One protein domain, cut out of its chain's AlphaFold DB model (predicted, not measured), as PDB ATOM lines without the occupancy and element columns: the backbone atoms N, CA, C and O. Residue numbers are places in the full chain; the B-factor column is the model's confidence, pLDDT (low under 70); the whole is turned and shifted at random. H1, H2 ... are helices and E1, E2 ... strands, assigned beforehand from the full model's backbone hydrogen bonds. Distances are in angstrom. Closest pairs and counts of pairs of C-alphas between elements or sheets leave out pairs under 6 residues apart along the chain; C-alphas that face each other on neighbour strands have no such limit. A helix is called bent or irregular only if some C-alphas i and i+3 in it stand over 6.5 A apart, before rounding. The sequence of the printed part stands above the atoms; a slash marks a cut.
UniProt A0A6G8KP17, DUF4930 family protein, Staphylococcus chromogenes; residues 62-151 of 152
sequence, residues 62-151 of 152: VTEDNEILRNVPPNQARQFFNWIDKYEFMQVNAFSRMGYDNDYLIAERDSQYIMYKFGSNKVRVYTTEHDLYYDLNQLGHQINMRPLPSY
ATOM      1  N   VAL A  62      38.265  54.561 -20.828       88.81
ATOM      2  CA  VAL A  62      37.603  54.048 -19.627       88.81
ATOM      3  C   VAL A  62      38.636  53.295 -18.794       88.81
ATOM      4  O   VAL A  62      39.552  52.667 -19.321       88.81
ATOM      5  N   THR A  63      38.538  53.398 -17.471       89.81
ATOM      6  CA  THR A  63      39.392  52.621 -16.565       89.81
ATOM      7  C   THR A  63      38.651  51.371 -16.117       89.81
ATOM      8  O   THR A  63      37.573  51.474 -15.534       89.81
ATOM      9  N   GLU A  64      39.259  50.211 -16.330       89.75
ATOM     10  CA  GLU A  64      38.710  48.912 -15.939       89.75
ATOM     11  C   GLU A  64      39.653  48.187 -14.976       89.75
ATOM     12  O   GLU A  64      40.819  48.564 -14.812       89.75
ATOM     13  N   ASP A  65      39.137  47.177 -14.278       89.75
ATOM     14  CA  ASP A  65      39.961  46.321 -13.429       89.75
ATOM     15  C   ASP A  65      40.922  45.474 -14.270       89.75
ATOM     16  O   ASP A  65      40.607  45.026 -15.370       89.75
ATOM     17  N   ASN A  66      42.136  45.276 -13.760       88.62
ATOM     18  CA  ASN A  66      43.138  44.477 -14.448       88.62
ATOM     19  C   ASN A  66      42.813  42.985 -14.338       88.62
ATOM     20  O   ASN A  66      43.061  42.349 -13.311       88.62
ATOM     21  N   GLU A  67      42.337  42.421 -15.440       88.75
ATOM     22  CA  GLU A  67      42.115  40.981 -15.578       88.75
ATOM     23  C   GLU A  67      43.302  40.245 -16.218       88.75
ATOM     24  O   GLU A  67      43.438  39.038 -16.032       88.75
ATOM     25  N   ILE A  68      44.209  40.970 -16.883       88.19
ATOM     26  CA  ILE A  68      45.324  40.421 -17.672       88.19
ATOM     27  C   ILE A  68      46.329  39.676 -16.780       88.19
ATOM     28  O   ILE A  68      46.745  38.560 -17.080       88.19
ATOM     29  N   LEU A  69      46.733  40.296 -15.665       87.56
ATOM     30  CA  LEU A  69      47.693  39.733 -14.701       87.56
ATOM     31  C   LEU A  69      47.118  39.716 -13.276       87.56
ATOM     32  O   LEU A  69      47.826  39.990 -12.309       87.56
ATOM     33  N   ARG A  70      45.826  39.391 -13.131       83.38
ATOM     34  CA  ARG A  70      45.092  39.487 -11.854       83.38
ATOM     35  C   ARG A  70      45.741  38.726 -10.691       83.38
ATOM     36  O   ARG A  70      45.695  39.179  -9.553       83.38
ATOM     37  N   ASN A  71      46.344  37.571 -10.976       85.38
ATOM     38  CA  ASN A  71      46.917  36.677  -9.962       85.38
ATOM     39  C   ASN A  71      48.420  36.898  -9.734       85.38
ATOM     40  O   ASN A  71      49.056  36.125  -9.019       85.38
ATOM     41  N   VAL A  72      49.006  37.921 -10.358       88.44
ATOM     42  CA  VAL A  72      50.440  38.185 -10.279       88.44
ATOM     43  C   VAL A  72      50.677  39.327  -9.298       88.44
ATOM     44  O   VAL A  72      50.052  40.381  -9.431       88.44
ATOM     45  N   PRO A  73      51.594  39.173  -8.327       90.75
ATOM     46  CA  PRO A  73      51.959  40.270  -7.447       90.75
ATOM     47  C   PRO A  73      52.399  41.499  -8.260       90.75
ATOM     48  O   PRO A  73      53.253  41.358  -9.141       90.75
ATOM     49  N   PRO A  74      51.898  42.711  -7.952       90.06
ATOM     50  CA  PRO A  74      52.209  43.930  -8.696       90.06
ATOM     51  C   PRO A  74      53.698  44.150  -8.979       90.06
ATOM     52  O   PRO A  74      54.096  44.413 -10.111       90.06
ATOM     53  N   ASN A  75      54.534  43.945  -7.961       89.94
ATOM     54  CA  ASN A  75      55.984  44.142  -8.040       89.94
ATOM     55  C   ASN A  75      56.691  43.112  -8.937       89.94
ATOM     56  O   ASN A  75      57.836  43.318  -9.324       89.94
ATOM     57  N   GLN A  76      56.027  41.999  -9.251       92.19
ATOM     58  CA  GLN A  76      56.557  40.915 -10.079       92.19
ATOM     59  C   GLN A  76      55.922  40.885 -11.471       92.19
ATOM     60  O   GLN A  76      56.408  40.156 -12.331       92.19
ATOM     61  N   ALA A  77      54.881  41.687 -11.722       93.00
ATOM     62  CA  ALA A  77      54.121  41.679 -12.969       93.00
ATOM     63  C   ALA A  77      55.020  41.802 -14.208       93.00
ATOM     64  O   ALA A  77      54.873  41.033 -15.155       93.00
ATOM     65  N   ARG A  78      56.005  42.709 -14.174       93.44
ATOM     66  CA  ARG A  78      56.967  42.893 -15.268       93.44
ATOM     67  C   ARG A  78      57.850  41.663 -15.485       93.44
ATOM     68  O   ARG A  78      58.013  41.208 -16.612       93.44
ATOM     69  N   GLN A  79      58.431  41.133 -14.412       93.50
ATOM     70  CA  GLN A  79      59.331  39.983 -14.491       93.50
ATOM     71  C   GLN A  79      58.590  38.726 -14.951       93.50
ATOM     72  O   GLN A  79      59.079  38.004 -15.817       93.50
ATOM     73  N   PHE A  80      57.395  38.502 -14.410       92.94
ATOM     74  CA  PHE A  80      56.511  37.421 -14.817       92.94
ATOM     75  C   PHE A  80      56.145  37.544 -16.295       92.94
ATOM     76  O   PHE A  80      56.362  36.606 -17.054       92.94
ATOM     77  N   PHE A  81      55.693  38.726 -16.729       94.69
ATOM     78  CA  PHE A  81      55.381  38.968 -18.134       94.69
ATOM     79  C   PHE A  81      56.581  38.685 -19.039       94.69
ATOM     80  O   PHE A  81      56.404  38.053 -20.072       94.69
ATOM     81  N   ASN A  82      57.800  39.082 -18.654       93.25
ATOM     82  CA  ASN A  82      59.010  38.804 -19.432       93.25
ATOM     83  C   ASN A  82      59.270  37.307 -19.617       93.25
ATOM     84  O   ASN A  82      59.674  36.913 -20.709       93.25
ATOM     85  N   TRP A  83      59.016  36.499 -18.588       93.75
ATOM     86  CA  TRP A  83      59.279  35.060 -18.592       93.75
ATOM     87  C   TRP A  83      58.268  34.243 -19.411       93.75
ATOM     88  O   TRP A  83      58.643  33.224 -19.982       93.75
ATOM     89  N   ILE A  84      57.011  34.684 -19.499       93.50
ATOM     90  CA  ILE A  84      55.960  33.943 -20.214       93.50
ATOM     91  C   ILE A  84      56.154  33.997 -21.733       93.50
ATOM     92  O   ILE A  84      56.579  35.015 -22.290       93.50
ATOM     93  N   ASP A  85      55.745  32.930 -22.410       95.50
ATOM     94  CA  ASP A  85      55.592  32.899 -23.859       95.50
ATOM     95  C   ASP A  85      54.567  33.946 -24.342       95.50
ATOM     96  O   ASP A  85      53.391  33.944 -23.971       95.50
ATOM     97  N   LYS A  86      55.022  34.889 -25.172       96.31
ATOM     98  CA  LYS A  86      54.191  36.014 -25.623       96.31
ATOM     99  C   LYS A  86      53.080  35.564 -26.569       96.31
ATOM    100  O   LYS A  86      52.013  36.175 -26.569       96.31
ATOM    101  N   TYR A  87      53.314  34.509 -27.339       96.00
ATOM    102  CA  TYR A  87      52.346  33.950 -28.270       96.00
ATOM    103  C   TYR A  87      51.213  33.223 -27.534       96.00
ATOM    104  O   TYR A  87      50.041  33.413 -27.870       96.00
ATOM    105  N   GLU A  88      51.521  32.444 -26.498       94.56
ATOM    106  CA  GLU A  88      50.509  31.832 -25.627       94.56
ATOM    107  C   GLU A  88      49.752  32.889 -24.823       94.56
ATOM    108  O   GLU A  88      48.522  32.867 -24.754       94.56
ATOM    109  N   PHE A  89      50.471  33.862 -24.262       94.75
ATOM    110  CA  PHE A  89      49.874  34.942 -23.488       94.75
ATOM    111  C   PHE A  89      48.845  35.739 -24.297       94.75
ATOM    112  O   PHE A  89      47.751  36.011 -23.800       94.75
ATOM    113  N   MET A  90      49.170  36.091 -25.545       95.44
ATOM    114  CA  MET A  90      48.231  36.776 -26.433       95.44
ATOM    115  C   MET A  90      46.992  35.929 -26.720       95.44
ATOM    116  O   MET A  90      45.887  36.456 -26.674       95.44
ATOM    117  N   GLN A  91      47.142  34.623 -26.962       93.94
ATOM    118  CA  GLN A  91      45.997  33.742 -27.214       93.94
ATOM    119  C   GLN A  91      45.062  33.632 -26.010       93.94
ATOM    120  O   GLN A  91      43.851  33.746 -26.172       93.94
ATOM    121  N   VAL A  92      45.610  33.447 -24.804       92.62
ATOM    122  CA  VAL A  92      44.811  33.329 -23.571       92.62
ATOM    123  C   VAL A  92      44.019  34.607 -23.293       92.62
ATOM    124  O   VAL A  92      42.896  34.538 -22.804       92.62
ATOM    125  N   ASN A  93      44.587  35.767 -23.625       91.81
ATOM    126  CA  ASN A  93      43.941  37.065 -23.430       91.81
ATOM    127  C   ASN A  93      43.153  37.558 -24.659       91.81
ATOM    128  O   ASN A  93      42.671  38.689 -24.644       91.81
ATOM    129  N   ALA A  94      43.030  36.735 -25.708       93.75
ATOM    130  CA  ALA A  94      42.385  37.081 -26.977       93.75
ATOM    131  C   ALA A  94      42.940  38.366 -27.637       93.75
ATOM    132  O   ALA A  94      42.206  39.138 -28.249       93.75
ATOM    133  N   PHE A  95      44.250  38.601 -27.531       95.50
ATOM    134  CA  PHE A  95      44.908  39.744 -28.165       95.50
ATOM    135  C   PHE A  95      45.220  39.464 -29.636       95.50
ATOM    136  O   PHE A  95      45.989  38.554 -29.957       95.50
ATOM    137  N   SER A  96      44.678  40.288 -30.535       95.06
ATOM    138  CA  SER A  96      44.963  40.221 -31.976       95.06
ATOM    139  C   SER A  96      46.341  40.819 -32.290       95.06
ATOM    140  O   SER A  96      47.148  40.239 -33.031       95.06
ATOM    141  N   ARG A  97      46.640  41.964 -31.665       97.06
ATOM    142  CA  ARG A  97      47.927  42.658 -31.712       97.06
ATOM    143  C   ARG A  97      48.384  43.008 -30.299       97.06
ATOM    144  O   ARG A  97      47.571  43.291 -29.427       97.06
ATOM    145  N   MET A  98      49.693  43.000 -30.074       97.38
ATOM    146  CA  MET A  98      50.293  43.346 -28.786       97.38
ATOM    147  C   MET A  98      51.594  44.109 -29.004       97.38
ATOM    148  O   MET A  98      52.302  43.866 -29.972       97.38
ATOM    149  N   GLY A  99      51.925  45.023 -28.106       97.06
ATOM    150  CA  GLY A  99      53.217  45.688 -28.027       97.06
ATOM    151  C   GLY A  99      53.555  45.943 -26.566       97.06
ATOM    152  O   GLY A  99      52.662  46.097 -25.741       97.06
ATOM    153  N   TYR A 100      54.831  45.965 -26.206       96.81
ATOM    154  CA  TYR A 100      55.223  46.253 -24.828       96.81
ATOM    155  C   TYR A 100      56.610  46.877 -24.758       96.81
ATOM    156  O   TYR A 100      57.449  46.661 -25.634       96.81
ATOM    157  N   ASP A 101      56.861  47.598 -23.674       96.00
ATOM    158  CA  ASP A 101      58.186  48.047 -23.258       96.00
ATOM    159  C   ASP A 101      58.425  47.680 -21.788       96.00
ATOM    160  O   ASP A 101      57.906  46.664 -21.329       96.00
ATOM    161  N   ASN A 102      59.257  48.435 -21.065       93.69
ATOM    162  CA  ASN A 102      59.563  48.180 -19.658       93.69
ATOM    163  C   ASN A 102      58.425  48.501 -18.689       93.69
ATOM    164  O   ASN A 102      58.340  47.846 -17.649       93.69
ATOM    165  N   ASP A 103      57.553  49.441 -19.037       95.62
ATOM    166  CA  ASP A 103      56.558  50.009 -18.130       95.62
ATOM    167  C   ASP A 103      55.129  49.669 -18.554       95.62
ATOM    168  O   ASP A 103      54.262  49.478 -17.694       95.62
ATOM    169  N   TYR A 104      54.891  49.536 -19.860       96.69
ATOM    170  CA  TYR A 104      53.567  49.362 -20.434       96.69
ATOM    171  C   TYR A 104      53.471  48.160 -21.373       96.69
ATOM    172  O   TYR A 104      54.396  47.791 -22.099       96.69
ATOM    173  N   LEU A 105      52.281  47.578 -21.365       96.69
ATOM    174  CA  LEU A 105      51.748  46.639 -22.334       96.69
ATOM    175  C   LEU A 105      50.582  47.337 -23.035       96.69
ATOM    176  O   LEU A 105      49.671  47.830 -22.370       96.69
ATOM    177  N   ILE A 106      50.595  47.346 -24.358       97.56
ATOM    178  CA  ILE A 106      49.459  47.748 -25.179       97.56
ATOM    179  C   ILE A 106      48.972  46.559 -25.998       97.56
ATOM    180  O   ILE A 106      49.774  45.730 -26.436       97.56
ATOM    181  N   ALA A 107      47.666  46.449 -26.190       97.12
ATOM    182  CA  ALA A 107      47.084  45.360 -26.959       97.12
ATOM    183  C   ALA A 107      45.780  45.780 -27.628       97.12
ATOM    184  O   ALA A 107      45.117  46.709 -27.178       97.12
ATOM    185  N   GLU A 108      45.411  45.057 -28.675       96.12
ATOM    186  CA  GLU A 108      44.083  45.115 -29.273       96.12
ATOM    187  C   GLU A 108      43.306  43.849 -28.897       96.12
ATOM    188  O   GLU A 108      43.826  42.738 -29.041       96.12
ATOM    189  N   ARG A 109      42.075  44.029 -28.414       92.56
ATOM    190  CA  ARG A 109      41.140  42.969 -28.022       92.56
ATOM    191  C   ARG A 109      39.732  43.377 -28.440       92.56
ATOM    192  O   ARG A 109      39.282  44.434 -28.016       92.56
ATOM    193  N   ASP A 110      39.068  42.549 -29.242       86.75
ATOM    194  CA  ASP A 110      37.671  42.732 -29.665       86.75
ATOM    195  C   ASP A 110      37.340  44.171 -30.112       86.75
ATOM    196  O   ASP A 110      36.471  44.828 -29.553       86.75
ATOM    197  N   SER A 111      38.097  44.694 -31.085       86.31
ATOM    198  CA  SER A 111      37.975  46.071 -31.613       86.31
ATOM    199  C   SER A 111      38.353  47.203 -30.644       86.31
ATOM    200  O   SER A 111      38.393  48.365 -31.051       86.31
ATOM    201  N   GLN A 112      38.699  46.891 -29.395       92.25
ATOM    202  CA  GLN A 112      39.178  47.850 -28.406       92.25
ATOM    203  C   GLN A 112      40.696  47.822 -28.258       92.25
ATOM    204  O   GLN A 112      41.375  46.837 -28.553       92.25
ATOM    205  N   TYR A 113      41.228  48.909 -27.711       95.38
ATOM    206  CA  TYR A 113      42.651  49.085 -27.469       95.38
ATOM    207  C   TYR A 113      42.903  49.232 -25.978       95.38
ATOM    208  O   TYR A 113      42.240  50.000 -25.291       95.38
ATOM    209  N   ILE A 114      43.872  48.500 -25.456       95.81
ATOM    210  CA  ILE A 114      44.140  48.422 -24.026       95.81
ATOM    211  C   ILE A 114      45.540  48.951 -23.769       95.81
ATOM    212  O   ILE A 114      46.478  48.591 -24.474       95.81
ATOM    213  N   MET A 115      45.690  49.760 -22.722       96.50
ATOM    214  CA  MET A 115      46.978  50.096 -22.127       96.50
ATOM    215  C   MET A 115      47.013  49.634 -20.677       96.50
ATOM    216  O   MET A 115      46.223  50.058 -19.829       96.50
ATOM    217  N   TYR A 116      47.994  48.798 -20.378       95.94
ATOM    218  CA  TYR A 116      48.258  48.269 -19.058       95.94
ATOM    219  C   TYR A 116      49.643  48.701 -18.586       95.94
ATOM    220  O   TYR A 116      50.643  48.418 -19.236       95.94
ATOM    221  N   LYS A 117      49.710  49.358 -17.425       95.81
ATOM    222  CA  LYS A 117      50.976  49.626 -16.736       95.81
ATOM    223  C   LYS A 117      51.330  48.436 -15.853       95.81
ATOM    224  O   LYS A 117      50.525  48.077 -14.990       95.81
ATOM    225  N   PHE A 118      52.521  47.861 -16.003       94.81
ATOM    226  CA  PHE A 118      52.930  46.713 -15.193       94.81
ATOM    227  C   PHE A 118      52.820  47.020 -13.693       94.81
ATOM    228  O   PHE A 118      53.305  48.038 -13.204       94.81
ATOM    229  N   GLY A 119      52.137  46.134 -12.967       91.50
ATOM    230  CA  GLY A 119      51.879  46.278 -11.533       91.50
ATOM    231  C   GLY A 119      50.654  47.125 -11.174       91.50
ATOM    232  O   GLY A 119      50.299  47.225 -10.004       91.50
ATOM    233  N   SER A 120      49.959  47.702 -12.152       92.62
ATOM    234  CA  SER A 120      48.678  48.364 -11.907       92.62
ATOM    235  C   SER A 120      47.572  47.341 -11.611       92.62
ATOM    236  O   SER A 120      47.538  46.246 -12.178       92.62
ATOM    237  N   ASN A 121      46.627  47.710 -10.748       90.94
ATOM    238  CA  ASN A 121      45.363  46.989 -10.563       90.94
ATOM    239  C   ASN A 121      44.290  47.416 -11.577       90.94
ATOM    240  O   ASN A 121      43.202  46.850 -11.586       90.94
ATOM    241  N   LYS A 122      44.592  48.409 -12.416       91.81
ATOM    242  CA  LYS A 122      43.695  48.959 -13.431       91.81
ATOM    243  C   LYS A 122      44.323  48.937 -14.821       91.81
ATOM    244  O   LYS A 122      45.544  49.086 -14.954       91.81
ATOM    245  N   VAL A 123      43.475  48.831 -15.835       94.00
ATOM    246  CA  VAL A 123      43.804  48.987 -17.256       94.00
ATOM    247  C   VAL A 123      43.041  50.178 -17.829       94.00
ATOM    248  O   VAL A 123      41.972  50.536 -17.334       94.00
ATOM    249  N   ARG A 124      43.602  50.813 -18.856       94.00
ATOM    250  CA  ARG A 124      42.908  51.839 -19.640       94.00
ATOM    251  C   ARG A 124      42.433  51.212 -20.937       94.00
ATOM    252  O   ARG A 124      43.237  50.585 -21.620       94.00
ATOM    253  N   VAL A 125      41.162  51.393 -21.256       94.12
ATOM    254  CA  VAL A 125      40.524  50.863 -22.460       94.12
ATOM    255  C   VAL A 125      40.088  52.030 -23.333       94.12
ATOM    256  O   VAL A 125      39.425  52.956 -22.869       94.12
ATOM    257  N   TYR A 126      40.506  51.992 -24.587       92.75
ATOM    258  CA  TYR A 126      40.314  53.012 -25.601       92.75
ATOM    259  C   TYR A 126      39.466  52.424 -26.726       92.75
ATOM    260  O   TYR A 126      39.635  51.266 -27.110       92.75
ATOM    261  N   THR A 127      38.590  53.245 -27.290       90.69
ATOM    262  CA  THR A 127      37.774  52.880 -28.455       90.69
ATOM    263  C   THR A 127      38.540  53.028 -29.764       90.69
ATOM    264  O   THR A 127      38.213  52.368 -30.744       90.69
ATOM    265  N   THR A 128      39.576  53.874 -29.805       90.94
ATOM    266  CA  THR A 128      40.365  54.111 -31.019       90.94
ATOM    267  C   THR A 128      41.860  53.898 -30.796       90.94
ATOM    268  O   THR A 128      42.412  54.227 -29.743       90.94
ATOM    269  N   GLU A 129      42.538  53.393 -31.833       94.12
ATOM    270  CA  GLU A 129      43.999  53.242 -31.849       94.12
ATOM    271  C   GLU A 129      44.682  54.609 -31.695       94.12
ATOM    272  O   GLU A 129      45.683  54.749 -30.996       94.12
ATOM    273  N   HIS A 130      44.106  55.644 -32.311       93.31
ATOM    274  CA  HIS A 130      44.640  57.001 -32.271       93.31
ATOM    275  C   HIS A 130      44.727  57.552 -30.844       93.31
ATOM    276  O   HIS A 130      45.771  58.081 -30.461       93.31
ATOM    277  N   ASP A 131      43.665  57.397 -30.048       92.88
ATOM    278  CA  ASP A 131      43.630  57.889 -28.670       92.88
ATOM    279  C   ASP A 131      44.656  57.181 -27.781       92.88
ATOM    280  O   ASP A 131      45.337  57.839 -26.987       92.88
ATOM    281  N   LEU A 132      44.813  55.862 -27.966       95.38
ATOM    282  CA  LEU A 132      45.842  55.068 -27.297       95.38
ATOM    283  C   LEU A 132      47.237  55.632 -27.590       95.38
ATOM    284  O   LEU A 132      47.985  55.945 -26.663       95.38
ATOM    285  N   TYR A 133      47.601  55.769 -28.868       96.00
ATOM    286  CA  TYR A 133      48.937  56.239 -29.245       96.00
ATOM    287  C   TYR A 133      49.178  57.692 -28.855       96.00
ATOM    288  O   TYR A 133      50.297  58.053 -28.497       96.00
ATOM    289  N   TYR A 134      48.152  58.540 -28.899       93.69
ATOM    290  CA  TYR A 134      48.275  59.916 -28.447       93.69
ATOM    291  C   TYR A 134      48.595  59.974 -26.940       93.69
ATOM    292  O   TYR A 134      49.521  60.685 -26.549       93.69
ATOM    293  N   ASP A 135      47.918  59.179 -26.102       93.50
ATOM    294  CA  ASP A 135      48.254  59.049 -24.674       93.50
ATOM    295  C   ASP A 135      49.651  58.460 -24.451       93.50
ATOM    296  O   ASP A 135      50.427  58.975 -23.645       93.50
ATOM    297  N   LEU A 136      49.994  57.402 -25.183       94.69
ATOM    298  CA  LEU A 136      51.286  56.735 -25.076       94.69
ATOM    299  C   LEU A 136      52.448  57.689 -25.403       94.69
ATOM    300  O   LEU A 136      53.440  57.745 -24.673       94.69
ATOM    301  N   ASN A 137      52.278  58.511 -26.442       93.88
ATOM    302  CA  ASN A 137      53.237  59.541 -26.830       93.88
ATOM    303  C   ASN A 137      53.359  60.645 -25.770       93.88
ATOM    304  O   ASN A 137      54.470  61.092 -25.493       93.88
ATOM    305  N   GLN A 138      52.253  61.067 -25.140       93.44
ATOM    306  CA  GLN A 138      52.305  62.015 -24.015       93.44
ATOM    307  C   GLN A 138      53.065  61.454 -22.810       93.44
ATOM    308  O   GLN A 138      53.715  62.209 -22.089       93.44
ATOM    309  N   LEU A 139      53.001  60.138 -22.600       93.94
ATOM    310  CA  LEU A 139      53.767  59.450 -21.563       93.94
ATOM    311  C   LEU A 139      55.246  59.252 -21.945       93.94
ATOM    312  O   LEU A 139      56.036  58.873 -21.087       93.94
ATOM    313  N   GLY A 140      55.635  59.530 -23.194       94.19
ATOM    314  CA  GLY A 140      57.011  59.389 -23.675       94.19
ATOM    315  C   GLY A 140      57.386  57.971 -24.114       94.19
ATOM    316  O   GLY A 140      58.571  57.666 -24.225       94.19
ATOM    317  N   HIS A 141      56.399  57.111 -24.372       94.56
ATOM    318  CA  HIS A 141      56.619  55.723 -24.773       94.56
ATOM    319  C   HIS A 141      56.366  55.544 -26.272       94.56
ATOM    320  O   HIS A 141      55.391  56.051 -26.823       94.56
ATOM    321  N   GLN A 142      57.244  54.799 -26.940       93.69
ATOM    322  CA  GLN A 142      57.117  54.452 -28.356       93.69
ATOM    323  C   GLN A 142      57.016  52.935 -28.483       93.69
ATOM    324  O   GLN A 142      58.022  52.236 -28.589       93.69
ATOM    325  N   ILE A 143      55.790  52.419 -28.440       96.06
ATOM    326  CA  ILE A 143      55.516  50.982 -28.496       96.06
ATOM    327  C   ILE A 143      54.716  50.699 -29.755       96.06
ATOM    328  O   ILE A 143      53.647  51.264 -29.923       96.06
ATOM    329  N   ASN A 144      55.193  49.797 -30.607       95.19
ATOM    330  CA  ASN A 144      54.456  49.382 -31.798       95.19
ATOM    331  C   ASN A 144      53.779  48.036 -31.550       95.19
ATOM    332  O   ASN A 144      54.452  47.063 -31.194       95.19
ATOM    333  N   MET A 145      52.469  47.970 -31.783       96.69
ATOM    334  CA  MET A 145      51.737  46.707 -31.731       96.69
ATOM    335  C   MET A 145      52.092  45.819 -32.926       96.69
ATOM    336  O   MET A 145      52.110  46.262 -34.074       96.69
ATOM    337  N   ARG A 146      52.357  44.542 -32.658       97.12
ATOM    338  CA  ARG A 146      52.643  43.512 -33.654       97.12
ATOM    339  C   ARG A 146      51.576  42.421 -33.602       97.12
ATOM    340  O   ARG A 146      51.065  42.127 -32.520       97.12
ATOM    341  N   PRO A 147      51.233  41.809 -34.747       96.75
ATOM    342  CA  PRO A 147      50.248  40.740 -34.780       96.75
ATOM    343  C   PRO A 147      50.797  39.474 -34.117       96.75
ATOM    344  O   PRO A 147      52.013  39.255 -34.108       96.75
ATOM    345  N   LEU A 148      49.890  38.616 -33.644       93.31
ATOM    346  CA  LEU A 148      50.191  37.344 -32.977       93.31
ATOM    347  C   LEU A 148      51.356  36.531 -33.601       93.31
ATOM    348  O   LEU A 148      52.232  36.101 -32.852       93.31
ATOM    349  N   PRO A 149      51.466  36.352 -34.939       94.31
ATOM    350  CA  PRO A 149      52.557  35.577 -35.540       94.31
ATOM    351  C   PRO A 149      53.963  36.148 -35.311       94.31
ATOM    352  O   PRO A 149      54.939  35.438 -35.515       94.31
ATOM    353  N   SER A 150      54.083  37.410 -34.890       95.50
ATOM    354  CA  SER A 150      55.372  38.067 -34.625       95.50
ATOM    355  C   SER A 150      56.035  37.619 -33.320       95.50
ATOM    356  O   SER A 150      57.144  38.063 -33.029       95.50
ATOM    357  N   TYR A 151      55.336  36.810 -32.520       91.88
ATOM    358  CA  TYR A 151      55.748  36.375 -31.186       91.88
ATOM    359  C   TYR A 151      56.001  34.865 -31.078       91.88
ATOM    360  O   TYR A 151      56.193  34.381 -29.965       91.88
TER     361      TYR A 151
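AT A GLANCE: This is residues 62 to 151 of the 152 residues of the protein "DUF4930 family protein" of Staphylococcus chromogenes (UniProt A0A6G8KP17). Picture one strongly twisted antiparallel sheet of five strands, with H3 covering one face and running along the strands. H1 and H2 follow each other well away from H3 and only graze the sheet, and after H3 the last stretch runs back past the edge strand E2 to the small helix H4, which packs on H2. You have 90 printed residues, with four named helices and five named strands in the order E1 H1 H2 E2 E3 E4 E5 H3 H4; the sheet's order is E1 - E5 - E4 - E3 - E2, and the class is mixed, helices and strands. The whole is compact, with a radius of gyration of the C-alphas of 12.0 A, and rounded, spanning 29 by 27 by 22 A.

HOW THE PARTS SIT: Start with E2, residues 97 to 100, E3, residues 104 to 109, E4, residues 112 to 117, and E5, residues 122 to 126: they form a meander, each strand the antiparallel neighbour of the one before, in three hairpins. Look for N 106 and O 99 at 2.8 A between E3 and E2, N 114 and O 107 at 2.8 A between E4 and E3, and N 126 and O 113 at 2.7 A between E5 and E4. E1, residues 62 to 65, is the other edge strand, antiparallel to E5, with N 64 and O 123 at 2.9 A. H3, residues 129 to 138, is on the sheet at a height of 9.5 A; it lies over E4, at 6 degrees on the local plane, and only just not over E5, on which 2 of its 10 C-alphas fall. The closest C-alphas of H3 and E4 are those of Glu 129 and Tyr 113, 6.2 A apart. H1, residues 74 to 83, only grazes the sheet with residues 74 to 82, and H2, residues 86 to 92, with residues 86 to 90. H4, residues 148 to 151, also only grazes the sheet and touches H2, closest at the C-alphas of Tyr 151 and Tyr 87, 5.1 A. Just before H4, residues 146 to 147 pair antiparallel with residues 97 to 98 of E2. In H2 and H3 every O i to N i+4 pair is within hydrogen-bond range, in H1 4 of 6 are, and H4 is too short for such a pair.

IN THESE COORDINATES: Find C-alpha 112 at (39.178, 47.850, -28.406); from there E4 runs 16.7 A to C-alpha 117, while E3 measures 15.9 A and E5 13.3 A. E1 begins at C-alpha 62, (37.603, 54.048, -19.627). H1 is 15.1 A long and irregular, with C-alphas 75 and 78 7.4 A apart; H3 is 14.4 A long. H4 ends at C-alpha 151, (55.748, 36.375, -31.186).

THE WHOLE: The two C-alphas farthest apart are those of Pro 73 and His 130, 30.8 A. The printed part has no cut and no long link; E1 to H1 and H3 to H4 are short links, the others tight. Its mean pLDDT is 93.4, and no printed residue is under 70.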